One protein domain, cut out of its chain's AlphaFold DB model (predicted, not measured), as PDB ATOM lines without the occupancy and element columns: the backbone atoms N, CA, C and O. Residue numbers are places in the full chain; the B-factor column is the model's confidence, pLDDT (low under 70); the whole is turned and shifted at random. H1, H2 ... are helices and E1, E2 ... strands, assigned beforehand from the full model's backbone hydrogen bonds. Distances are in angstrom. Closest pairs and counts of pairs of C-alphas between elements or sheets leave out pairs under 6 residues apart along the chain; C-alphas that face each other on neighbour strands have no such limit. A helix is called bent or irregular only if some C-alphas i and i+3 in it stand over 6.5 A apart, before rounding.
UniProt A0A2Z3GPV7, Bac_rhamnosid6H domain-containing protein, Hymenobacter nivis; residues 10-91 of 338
ATOM      1  N   PRO A  10      -6.639   9.130 -40.715       91.31
ATOM      2  CA  PRO A  10      -5.487   8.417 -40.186       91.31
ATOM      3  C   PRO A  10      -4.220   8.827 -40.945       91.31
ATOM      4  O   PRO A  10      -4.153   8.744 -42.173       91.31
ATOM      5  N   VAL A  11      -3.194   9.241 -40.211       92.56
ATOM      6  CA  VAL A  11      -1.877   9.600 -40.738       92.56
ATOM      7  C   VAL A  11      -0.838   8.681 -40.122       92.56
ATOM      8  O   VAL A  11      -0.584   8.727 -38.919       92.56
ATOM      9  N   LYS A  12      -0.216   7.851 -40.963       94.69
ATOM     10  CA  LYS A  12       0.903   7.003 -40.561       94.69
ATOM     11  C   LYS A  12       2.209   7.777 -40.688       94.69
ATOM     12  O   LYS A  12       2.563   8.228 -41.775       94.69
ATOM     13  N   ILE A  13       2.930   7.899 -39.581       95.38
ATOM     14  CA  ILE A  13       4.239   8.546 -39.513       95.38
ATOM     15  C   ILE A  13       5.288   7.451 -39.375       95.38
ATOM     16  O   ILE A  13       5.122   6.535 -38.572       95.38
ATOM     17  N   ARG A  14       6.352   7.534 -40.179       96.56
ATOM     18  CA  ARG A  14       7.483   6.601 -40.157       96.56
ATOM     19  C   ARG A  14       8.778   7.389 -40.029       96.56
ATOM     20  O   ARG A  14       8.978   8.358 -40.759       96.56
ATOM     21  N   LEU A  15       9.645   6.958 -39.126       96.81
ATOM     22  CA  LEU A  15      10.949   7.545 -38.866       96.81
ATOM     23  C   LEU A  15      12.020   6.469 -39.007       96.81
ATOM     24  O   LEU A  15      11.975   5.439 -38.339       96.81
ATOM     25  N   ASP A  16      13.003   6.726 -39.860       96.88
ATOM     26  CA  ASP A  16      14.158   5.851 -40.013       96.88
ATOM     27  C   ASP A  16      15.203   6.160 -38.936       96.88
ATOM     28  O   ASP A  16      15.903   7.174 -39.007       96.88
ATOM     29  N   LEU A  17      15.309   5.285 -37.934       96.50
ATOM     30  CA  LEU A  17      16.325   5.372 -36.887       96.50
ATOM     31  C   LEU A  17      17.529   4.467 -37.144       96.50
ATOM     32  O   LEU A  17      18.450   4.455 -36.327       96.50
ATOM     33  N   ARG A  18      17.615   3.769 -38.285       97.06
ATOM     34  CA  ARG A  18      18.779   2.924 -38.609       97.06
ATOM     35  C   ARG A  18      20.116   3.677 -38.513       97.06
ATOM     36  O   ARG A  18      21.045   3.101 -37.947       97.06
ATOM     37  N   PRO A  19      20.251   4.950 -38.948       95.19
ATOM     38  CA  PRO A  19      21.493   5.708 -38.753       95.19
ATOM     39  C   PRO A  19      21.845   5.937 -37.275       95.19
ATOM     40  O   PRO A  19      23.012   5.860 -36.895       95.19
ATOM     41  N   VAL A  20      20.837   6.179 -36.432       95.25
ATOM     42  CA  VAL A  20      21.001   6.383 -34.983       95.25
ATOM     43  C   VAL A  20      21.421   5.076 -34.311       95.25
ATOM     44  O   VAL A  20      22.390   5.046 -33.553       95.25
ATOM     45  N   LEU A  21      20.740   3.976 -34.640       95.06
ATOM     46  CA  LEU A  21      21.046   2.643 -34.122       95.06
ATOM     47  C   LEU A  21      22.443   2.171 -34.549       95.06
ATOM     48  O   LEU A  21      23.177   1.614 -33.730       95.06
ATOM     49  N   ALA A  22      22.846   2.439 -35.794       96.25
ATOM     50  CA  ALA A  22      24.192   2.148 -36.283       96.25
ATOM     51  C   ALA A  22      25.263   2.958 -35.531       96.25
ATOM     52  O   ALA A  22      26.288   2.399 -35.141       96.25
ATOM     53  N   ALA A  23      25.015   4.246 -35.260       96.38
ATOM     54  CA  ALA A  23      25.919   5.082 -34.466       96.38
ATOM     55  C   ALA A  23      26.063   4.567 -33.023       96.38
ATOM     56  O   ALA A  23      27.171   4.499 -32.496       96.38
ATOM     57  N   PHE A  24      24.980   4.095 -32.400       96.44
ATOM     58  CA  PHE A  24      25.060   3.465 -31.079       96.44
ATOM     59  C   PHE A  24      25.913   2.195 -31.065       96.44
ATOM     60  O   PHE A  24      26.621   1.963 -30.089       96.44
ATOM     61  N   GLN A  25      25.850   1.373 -32.114       94.31
ATOM     62  CA  GLN A  25      26.667   0.160 -32.209       94.31
ATOM     63  C   GLN A  25      28.144   0.477 -32.453       94.31
ATOM     64  O   GLN A  25      29.011  -0.190 -31.895       94.31
ATOM     65  N   LYS A  26      28.424   1.480 -33.289       95.44
ATOM     66  CA  LYS A  26      29.781   1.838 -33.702       95.44
ATOM     67  C   LYS A  26      30.510   2.691 -32.663       95.44
ATOM     68  O   LYS A  26      31.639   2.382 -32.300       95.44
ATOM     69  N   ASP A  27      29.865   3.761 -32.212       94.56
ATOM     70  CA  ASP A  27      30.491   4.844 -31.448       94.56
ATOM     71  C   ASP A  27      29.966   4.920 -29.998       94.56
ATOM     72  O   ASP A  27      30.511   5.647 -29.169       94.56
ATOM     73  N   GLY A  28      28.899   4.180 -29.668       93.75
ATOM     74  CA  GLY A  28      28.237   4.208 -28.355       93.75
ATOM     75  C   GLY A  28      27.268   5.382 -28.153       93.75
ATOM     76  O   GLY A  28      26.524   5.408 -27.169       93.75
ATOM     77  N   PHE A  29      27.236   6.336 -29.089       95.81
ATOM     78  CA  PHE A  29      26.380   7.522 -29.058       95.81
ATOM     79  C   PHE A  29      25.995   7.983 -30.470       95.81
ATOM     80  O   PHE A  29      26.669   7.679 -31.447       95.81
ATOM     81  N   TYR A  30      24.921   8.764 -30.566       96.81
ATOM     82  CA  TYR A  30      24.513   9.493 -31.764       96.81
ATOM     83  C   TYR A  30      24.666  10.993 -31.516       96.81
ATOM     84  O   TYR A  30      24.325  11.476 -30.437       96.81
ATOM     85  N   THR A  31      25.177  11.738 -32.495       94.81
ATOM     86  CA  THR A  31      25.288  13.202 -32.398       94.81
ATOM     87  C   THR A  31      24.091  13.837 -33.094       94.81
ATOM     88  O   THR A  31      23.887  13.619 -34.287       94.81
ATOM     89  N   ASN A  32      23.282  14.596 -32.356       90.88
ATOM     90  CA  ASN A  32      22.095  15.246 -32.905       90.88
ATOM     91  C   ASN A  32      22.455  16.484 -33.755       90.88
ATOM     92  O   ASN A  32      23.611  16.901 -33.838       90.88
ATOM     93  N   PHE A  33      21.450  17.114 -34.368       89.06
ATOM     94  CA  PHE A  33      21.637  18.288 -35.234       89.06
ATOM     95  C   PHE A  33      22.211  19.528 -34.518       89.06
ATOM     96  O   PHE A  33      22.679  20.446 -35.185       89.06
ATOM     97  N   LYS A  34      22.177  19.570 -33.179       90.12
ATOM     98  CA  LYS A  34      22.791  20.624 -32.355       90.12
ATOM     99  C   LYS A  34      24.231  20.298 -31.945       90.12
ATOM    100  O   LYS A  34      24.867  21.112 -31.285       90.12
ATOM    101  N   GLY A  35      24.747  19.126 -32.316       91.94
ATOM    102  CA  GLY A  35      26.068  18.654 -31.903       91.94
ATOM    103  C   GLY A  35      26.093  17.977 -30.528       91.94
ATOM    104  O   GLY A  35      27.172  17.685 -30.015       91.94
ATOM    105  N   GLU A  36      24.937  17.711 -29.916       93.31
ATOM    106  CA  GLU A  36      24.851  17.060 -28.605       93.31
ATOM    107  C   GLU A  36      24.865  15.535 -28.765       93.31
ATOM    108  O   GLU A  36      24.274  14.986 -29.700       93.31
ATOM    109  N   LYS A  37      25.522  14.836 -27.834       95.44
ATOM    110  CA  LYS A  37      25.592  13.372 -27.832       95.44
ATOM    111  C   LYS A  37      24.410  12.777 -27.076       95.44
ATOM    112  O   LYS A  37      24.172  13.130 -25.927       95.44
ATOM    113  N   ILE A  38      23.734  11.827 -27.705       94.12
ATOM    114  CA  ILE A  38      22.711  10.974 -27.099       94.12
ATOM    115  C   ILE A  38      23.321   9.581 -26.981       94.12
ATOM    116  O   ILE A  38      23.745   9.022 -27.991       94.12
ATOM    117  N   TYR A  39      23.394   9.013 -25.781       93.94
ATOM    118  CA  TYR A  39      23.866   7.639 -25.598       93.94
ATOM    119  C   TYR A  39      22.703   6.655 -25.703       93.94
ATOM    120  O   TYR A  39      21.559   6.993 -25.402       93.94
ATOM    121  N   LYS A  40      22.996   5.403 -26.078       91.44
ATOM    122  CA  LYS A  40      21.977   4.348 -26.233       91.44
ATOM    123  C   LYS A  40      21.072   4.207 -25.003       91.44
ATOM    124  O   LYS A  40      19.870   4.025 -25.139       91.44
ATOM    125  N   GLN A  41      21.651   4.294 -23.807       90.81
ATOM    126  CA  GLN A  41      20.929   4.172 -22.537       90.81
ATOM    127  C   GLN A  41      20.016   5.366 -22.223       90.81
ATOM    128  O   GLN A  41      19.105   5.220 -21.409       90.81
ATOM    129  N   ASP A  42      20.235   6.514 -22.865       91.12
ATOM    130  CA  ASP A  42      19.487   7.754 -22.637       91.12
ATOM    131  C   ASP A  42      18.324   7.922 -23.624       91.12
ATOM    132  O   ASP A  42      17.411   8.706 -23.371       91.12
ATOM    133  N   LEU A  43      18.304   7.158 -24.723       91.19
ATOM    134  CA  LEU A  43      17.154   7.107 -25.623       91.19
ATOM    135  C   LEU A  43      16.024   6.302 -24.964       91.19
ATOM    136  O   LEU A  43      16.039   5.072 -24.977       91.19
ATOM    137  N   LYS A  44      15.061   7.004 -24.357       90.69
ATOM    138  CA  LYS A  44      13.920   6.388 -23.654       90.69
ATOM    139  C   LYS A  44      12.685   6.219 -24.534       90.69
ATOM    140  O   LYS A  44      12.094   5.150 -24.527       90.69
ATOM    141  N   HIS A  45      12.337   7.261 -25.285       92.62
ATOM    142  CA  HIS A  45      11.128   7.327 -26.102       92.62
ATOM    143  C   HIS A  45      11.435   7.972 -27.452       92.62
ATOM    144  O   HIS A  45      12.323   8.825 -27.555       92.62
ATOM    145  N   VAL A  46      10.668   7.597 -28.471       94.81
ATOM    146  CA  VAL A  46      10.673   8.235 -29.792       94.81
ATOM    147  C   VAL A  46       9.278   8.804 -29.998       94.81
ATOM    148  O   VAL A  46       8.328   8.050 -30.148       94.81
ATOM    149  N   LEU A  47       9.139  10.126 -29.948       95.38
ATOM    150  CA  LEU A  47       7.840  10.807 -29.912       95.38
ATOM    151  C   LEU A  47       7.713  11.779 -31.086       95.38
ATOM    152  O   LEU A  47       8.707  12.375 -31.511       95.38
ATOM    153  N   VAL A  48       6.490  11.989 -31.572       94.31
ATOM    154  CA  VAL A  48       6.166  13.049 -32.539       94.31
ATOM    155  C   VAL A  48       5.476  14.233 -31.853       94.31
ATOM    156  O   VAL A  48       4.589  14.065 -31.022       94.31
ATOM    157  N   ALA A  49       5.891  15.450 -32.209       92.00
ATOM    158  CA  ALA A  49       5.401  16.710 -31.648       92.00
ATOM    159  C   ALA A  49       4.962  17.678 -32.762       92.00
ATOM    160  O   ALA A  49       5.370  17.522 -33.913       92.00
ATOM    161  N   GLY A  50       4.143  18.677 -32.424       88.94
ATOM    162  CA  GLY A  50       3.585  19.632 -33.388       88.94
ATOM    163  C   GLY A  50       2.491  20.532 -32.806       88.94
ATOM    164  O   GLY A  50       2.137  20.419 -31.635       88.94
ATOM    165  N   ASP A  51       1.963  21.433 -33.634       81.56
ATOM    166  CA  ASP A  51       1.007  22.493 -33.276       81.56
ATOM    167  C   ASP A  51      -0.474  22.119 -33.449       81.56
ATOM    168  O   ASP A  51      -1.349  22.885 -33.042       81.56
ATOM    169  N   VAL A  52      -0.770  20.961 -34.042       82.69
ATOM    170  CA  VAL A  52      -2.138  20.519 -34.344       82.69
ATOM    171  C   VAL A  52      -2.464  19.234 -33.593       82.69
ATOM    172  O   VAL A  52      -1.713  18.265 -33.670       82.69
ATOM    173  N   ALA A  53      -3.613  19.196 -32.916       80.25
ATOM    174  CA  ALA A  53      -4.078  18.005 -32.212       80.25
ATOM    175  C   ALA A  53      -4.098  16.753 -33.126       80.25
ATOM    176  O   ALA A  53      -4.515  16.850 -34.285       80.25
ATOM    177  N   PRO A  54      -3.673  15.576 -32.621       85.31
ATOM    178  CA  PRO A  54      -3.333  15.273 -31.221       85.31
ATOM    179  C   PRO A  54      -1.915  15.699 -30.783       85.31
ATOM    180  O   PRO A  54      -1.566  15.550 -29.605       85.31
ATOM    181  N   LEU A  55      -1.110  16.256 -31.695       89.31
ATOM    182  CA  LEU A  55       0.248  16.719 -31.407       89.31
ATOM    183  C   LEU A  55       0.250  17.857 -30.376       89.31
ATOM    184  O   LEU A  55      -0.753  18.534 -30.139       89.31
ATOM    185  N   SER A  56       1.395  18.044 -29.724       83.75
ATOM    186  CA  SER A  56       1.594  19.092 -28.726       83.75
ATOM    187  C   SER A  56       3.026  19.617 -28.769       83.75
ATOM    188  O   SER A  56       3.962  18.847 -28.977       83.75
ATOM    189  N   TRP A  57       3.200  20.912 -28.496       84.62
ATOM    190  CA  TRP A  57       4.503  21.519 -28.193       84.62
ATOM    191  C   TRP A  57       4.891  21.418 -26.714       84.62
ATOM    192  O   TRP A  57       5.974  21.852 -26.329       84.62
ATOM    193  N   GLY A  58       4.026  20.855 -25.868       82.12
ATOM    194  CA  GLY A  58       4.318  20.595 -24.460       82.12
ATOM    195  C   GLY A  58       5.303  19.442 -24.294       82.12
ATOM    196  O   GLY A  58       4.905  18.375 -23.834       82.12
ATOM    197  N   PHE A  59       6.565  19.651 -24.685       80.38
ATOM    198  CA  PHE A  59       7.612  18.625 -24.732       80.38
ATOM    199  C   PHE A  59       7.789  17.874 -23.410       80.38
ATOM    200  O   PHE A  59       7.940  16.656 -23.430       80.38
ATOM    201  N   ASP A  60       7.700  18.572 -22.274       76.06
ATOM    202  CA  ASP A  60       7.831  17.956 -20.947       76.06
ATOM    203  C   ASP A  60       6.677  16.980 -20.620       76.06
ATOM    204  O   ASP A  60       6.827  16.120 -19.758       76.06
ATOM    205  N   ASN A  61       5.544  17.062 -21.330       79.44
ATOM    206  CA  ASN A  61       4.350  16.240 -21.102       79.44
ATOM    207  C   ASN A  61       4.071  15.226 -22.223       79.44
ATOM    208  O   ASN A  61       3.075  14.505 -22.144       79.44
ATOM    209  N   LEU A  62       4.912  15.145 -23.263       86.25
ATOM    210  CA  LEU A  62       4.687  14.223 -24.388       86.25
ATOM    211  C   LEU A  62       4.699  12.753 -23.958       86.25
ATOM    212  O   LEU A  62       3.956  11.956 -24.514       86.25
ATOM    213  N   VAL A  63       5.476  12.407 -22.931       85.31
ATOM    214  CA  VAL A  63       5.516  11.048 -22.359       85.31
ATOM    215  C   VAL A  63       4.176  10.596 -21.769       85.31
ATOM    216  O   VAL A  63       3.926   9.403 -21.661       85.31
ATOM    217  N   ASN A  64       3.288  11.536 -21.429       86.56
ATOM    218  CA  ASN A  64       1.941  11.242 -20.932       86.56
ATOM    219  C   ASN A  64       0.921  11.057 -22.072       86.56
ATOM    220  O   ASN A  64      -0.274  10.943 -21.807       86.56
ATOM    221  N   LYS A  65       1.383  11.062 -23.329       88.94
ATOM    222  CA  LYS A  65       0.583  10.881 -24.542       88.94
ATOM    223  C   LYS A  65       1.084   9.660 -25.321       88.94
ATOM    224  O   LYS A  65       1.807   9.829 -26.307       88.94
ATOM    225  N   PRO A  66       0.756   8.433 -24.881       90.12
ATOM    226  CA  PRO A  66       1.258   7.209 -25.507       90.12
ATOM    227  C   PRO A  66       0.905   7.111 -26.998       90.12
ATOM    228  O   PRO A  66       1.646   6.516 -27.770       90.12
ATOM    229  N   GLU A  67      -0.179   7.752 -27.438       89.88
ATOM    230  CA  GLU A  67      -0.563   7.829 -28.848       89.88
ATOM    231  C   GLU A  67       0.470   8.540 -29.740       89.88
ATOM    232  O   GLU A  67       0.472   8.339 -30.951       89.88
ATOM    233  N   LEU A  68       1.353   9.363 -29.162       94.38
ATOM    234  CA  LEU A  68       2.407  10.081 -29.887       94.38
ATOM    235  C   LEU A  68       3.728   9.308 -29.958       94.38
ATOM    236  O   LEU A  68       4.674   9.788 -30.586       94.38
ATOM    237  N   GLU A  69       3.823   8.148 -29.310       96.25
ATOM    238  CA  GLU A  69       5.026   7.324 -29.327       96.25
ATOM    239  C   GLU A  69       5.108   6.506 -30.620       96.25
ATOM    240  O   GLU A  69       4.122   5.944 -31.098       96.25
ATOM    241  N   LEU A  70       6.297   6.484 -31.222       97.19
ATOM    242  CA  LEU A  70       6.624   5.641 -32.358       97.19
ATOM    243  C   LEU A  70       7.290   4.367 -31.844       97.19
ATOM    244  O   LEU A  70       8.182   4.415 -30.995       97.19
ATOM    245  N   HIS A  71       6.912   3.235 -32.425       96.38
ATOM    246  CA  HIS A  71       7.446   1.924 -32.069       96.38
ATOM    247  C   HIS A  71       8.083   1.248 -33.280       96.38
ATOM    248  O   HIS A  71       7.696   1.519 -34.411       96.38
ATOM    249  N   ASP A  72       9.032   0.347 -33.042       95.50
ATOM    250  CA  ASP A  72       9.654  -0.496 -34.068       95.50
ATOM    251  C   ASP A  72       9.098  -1.929 -33.948       95.50
ATOM    252  O   ASP A  72       9.678  -2.768 -33.250       95.50
ATOM    253  N   PRO A  73       7.916  -2.212 -34.530       91.94
ATOM    254  CA  PRO A  73       7.191  -3.458 -34.281       91.94
ATOM    255  C   PRO A  73       7.901  -4.696 -34.841       91.94
ATOM    256  O   PRO A  73       7.659  -5.806 -34.368       91.94
ATOM    257  N   ASN A  74       8.753  -4.530 -35.852       93.94
ATOM    258  CA  ASN A  74       9.461  -5.609 -36.540       93.94
ATOM    259  C   ASN A  74      10.982  -5.577 -36.315       93.94
ATOM    260  O   ASN A  74      11.682  -6.427 -36.863       93.94
ATOM    261  N   SER A  75      11.481  -4.657 -35.481       92.19
ATOM    262  CA  SER A  75      12.904  -4.503 -35.160       92.19
ATOM    263  C   SER A  75      13.784  -4.241 -36.391       92.19
ATOM    264  O   SER A  75      14.935  -4.681 -36.436       92.19
ATOM    265  N   ASP A  76      13.248  -3.552 -37.406       95.06
ATOM    266  CA  ASP A  76      13.973  -3.205 -38.638       95.06
ATOM    267  C   ASP A  76      14.610  -1.800 -38.596       95.06
ATOM    268  O   ASP A  76      15.302  -1.389 -39.536       95.06
ATOM    269  N   GLY A  77      14.422  -1.080 -37.486       94.00
ATOM    270  CA  GLY A  77      14.899   0.279 -37.265       94.00
ATOM    271  C   GLY A  77      13.989   1.367 -37.836       94.00
ATOM    272  O   GLY A  77      14.361   2.543 -37.771       94.00
ATOM    273  N   ILE A  78      12.821   1.018 -38.384       97.25
ATOM    274  CA  ILE A  78      11.795   1.964 -38.819       97.25
ATOM    275  C   ILE A  78      10.715   2.070 -37.748       97.25
ATOM    276  O   ILE A  78       9.848   1.216 -37.590       97.25
ATOM    277  N   TYR A  79      10.742   3.194 -37.049       97.62
ATOM    278  CA  TYR A  79       9.791   3.500 -35.998       97.62
ATOM    279  C   TYR A  79       8.527   4.087 -36.614       97.62
ATOM    280  O   TYR A  79       8.600   4.951 -37.490       97.62
ATOM    281  N   GLU A  80       7.358   3.644 -36.170       97.44
ATOM    282  CA  GLU A  80       6.084   4.075 -36.725       97.44
ATOM    283  C   GLU A  80       4.986   4.268 -35.679       97.44
ATOM    284  O   GLU A  80       4.957   3.617 -34.638       97.44
ATOM    285  N   THR A  81       4.070   5.187 -35.989       96.25
ATOM    286  CA  THR A  81       2.806   5.393 -35.273       96.25
ATOM    287  C   THR A  81       1.721   5.829 -36.256       96.25
ATOM    288  O   THR A  81       2.019   6.289 -37.362       96.25
ATOM    289  N   THR A  82       0.454   5.666 -35.878       95.19
ATOM    290  CA  THR A  82      -0.692   6.135 -36.668       95.19
ATOM    291  C   THR A  82      -1.528   7.083 -35.828       95.19
ATOM    292  O   THR A  82      -2.102   6.680 -34.822       95.19
ATOM    293  N   LEU A  83      -1.614   8.338 -36.265       92.25
ATOM    294  CA  LEU A  83      -2.367   9.390 -35.590       92.25
ATOM    295  C   LEU A  83      -3.695   9.632 -36.294       92.25
ATOM    296  O   LEU A  83      -3.759   9.647 -37.521       92.25
ATOM    297  N   VAL A  84      -4.744   9.894 -35.523       90.25
ATOM    298  CA  VAL A  84      -6.020  10.379 -36.057       90.25
ATOM    299  C   VAL A  84      -5.990  11.904 -36.043       90.25
ATOM    300  O   VAL A  84      -6.117  12.526 -34.990       90.25
ATOM    301  N   MET A  85      -5.784  12.516 -37.208       86.50
ATOM    302  CA  MET A  85      -5.710  13.972 -37.343       86.50
ATOM    303  C   MET A  85      -7.111  14.582 -37.431       86.50
ATOM    304  O   MET A  85      -8.032  13.969 -37.973       86.50
ATOM    305  N   ASN A  86      -7.271  15.817 -36.944       77.81
ATOM    306  CA  ASN A  86      -8.536  16.561 -37.007       77.81
ATOM    307  C   ASN A  86      -9.717  15.799 -36.375       77.81
ATOM    308  O   ASN A  86     -10.825  15.804 -36.915       77.81
ATOM    309  N   ALA A  87      -9.480  15.101 -35.260       74.06
ATOM    310  CA  ALA A  87     -10.547  14.438 -34.515       74.06
ATOM    311  C   ALA A  87     -11.634  15.465 -34.119       74.06
ATOM    312  O   ALA A  87     -11.284  16.564 -33.680       74.06
ATOM    313  N   PRO A  88     -12.937  15.147 -34.251       66.50
ATOM    314  CA  PRO A  88     -14.022  16.073 -33.912       66.50
ATOM    315  C   PRO A  88     -13.953  16.596 -32.471       66.50
ATOM    316  O   PRO A  88     -14.257  17.761 -32.226       66.50
ATOM    317  N   GLU A  89     -13.489  15.769 -31.529       64.56
ATOM    318  CA  GLU A  89     -13.304  16.153 -30.122       64.56
ATOM    319  C   GLU A  89     -12.165  17.167 -29.911       64.56
ATOM    320  O   GLU A  89     -12.094  17.808 -28.865       64.56
ATOM    321  N   ALA A  90     -11.293  17.347 -30.908       57.19
ATOM    322  CA  ALA A  90     -10.202  18.317 -30.909       57.19
ATOM    323  C   ALA A  90     -10.540  19.619 -31.665       57.19
ATOM    324  O   ALA A  90      -9.660  20.462 -31.875       57.19
ATOM    325  N   ALA A  91     -11.795  19.800 -32.097       59.31
ATOM    326  CA  ALA A  91     -12.248  21.043 -32.711       59.31
ATOM    327  C   ALA A  91     -12.067  22.229 -31.747       59.31
ATOM    328  O   ALA A  91     -12.291  22.109 -30.542       59.31
TER     329      ALA A  91
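Overview. This is residues 10 to 91 of the 338 residues of the protein "Bac_rhamnosid6H domain-containing protein" of Hymenobacter nivis (UniProt A0A2Z3GPV7). A long two-stranded antiparallel ribbon, E1 and E4, runs along the longest axis, with a small head beyond one end where H1 packs on the short hairpin E2 and E3. From this head the chain runs back over one face of the ribbon in long loops, which hold the short helix H2. The printed part has 82 residues, with two named helices and four named strands in the order E1 H1 E2 E3 H2 E4; the class is mixed, with 37 residues in named elements, under half. It is only just loose, close to compact, with a radius of gyration of the C-alphas of 14.3 A, and elongated, spanning 46 by 27 by 19 A.

Along the chain. Find C-alpha 10 at (-5.487, 8.417, -40.186); from there E1 runs 19.8 A through residues 10 to 16. H1, residues 18 to 27, covers 13.9 A. Next come E2, residues 29 to 31, and E3, residues 37 to 39. H2, residues 59 to 64, is irregular: C-alphas 60 and 63 are 7.4 A apart. E4, residues 78 to 85, runs 21.3 A to C-alpha 85 at (-5.710, 13.972, -37.343).

Arrangement. E1 and E4 are antiparallel at 157 degrees; look for N 11 and O 83, 2.8 A apart, within hydrogen-bond range. The closest C-alphas of H1 and E2 are those of Ala 23 and Tyr 30, 5.4 A. The hairpin E2 and E3 is antiparallel at 153 degrees, with N 30 and O 38 at 2.8 A. H1 and H2 are apart. In H1 every O i to N i+4 pair is within hydrogen-bond range; in H2 0 of 2 are, beside 2 of 3 O i to N i+3 pairs.

Size, cuts and confidence. The C-alphas of Lys 26 and Ala 91, the two farthest apart, are 46.2 A apart. The printed part has no cut. The links E3 to H2 and H2 to E4 are long, with 19 and 13 residues. The model's confidence is under 70 at residues 88 to 91.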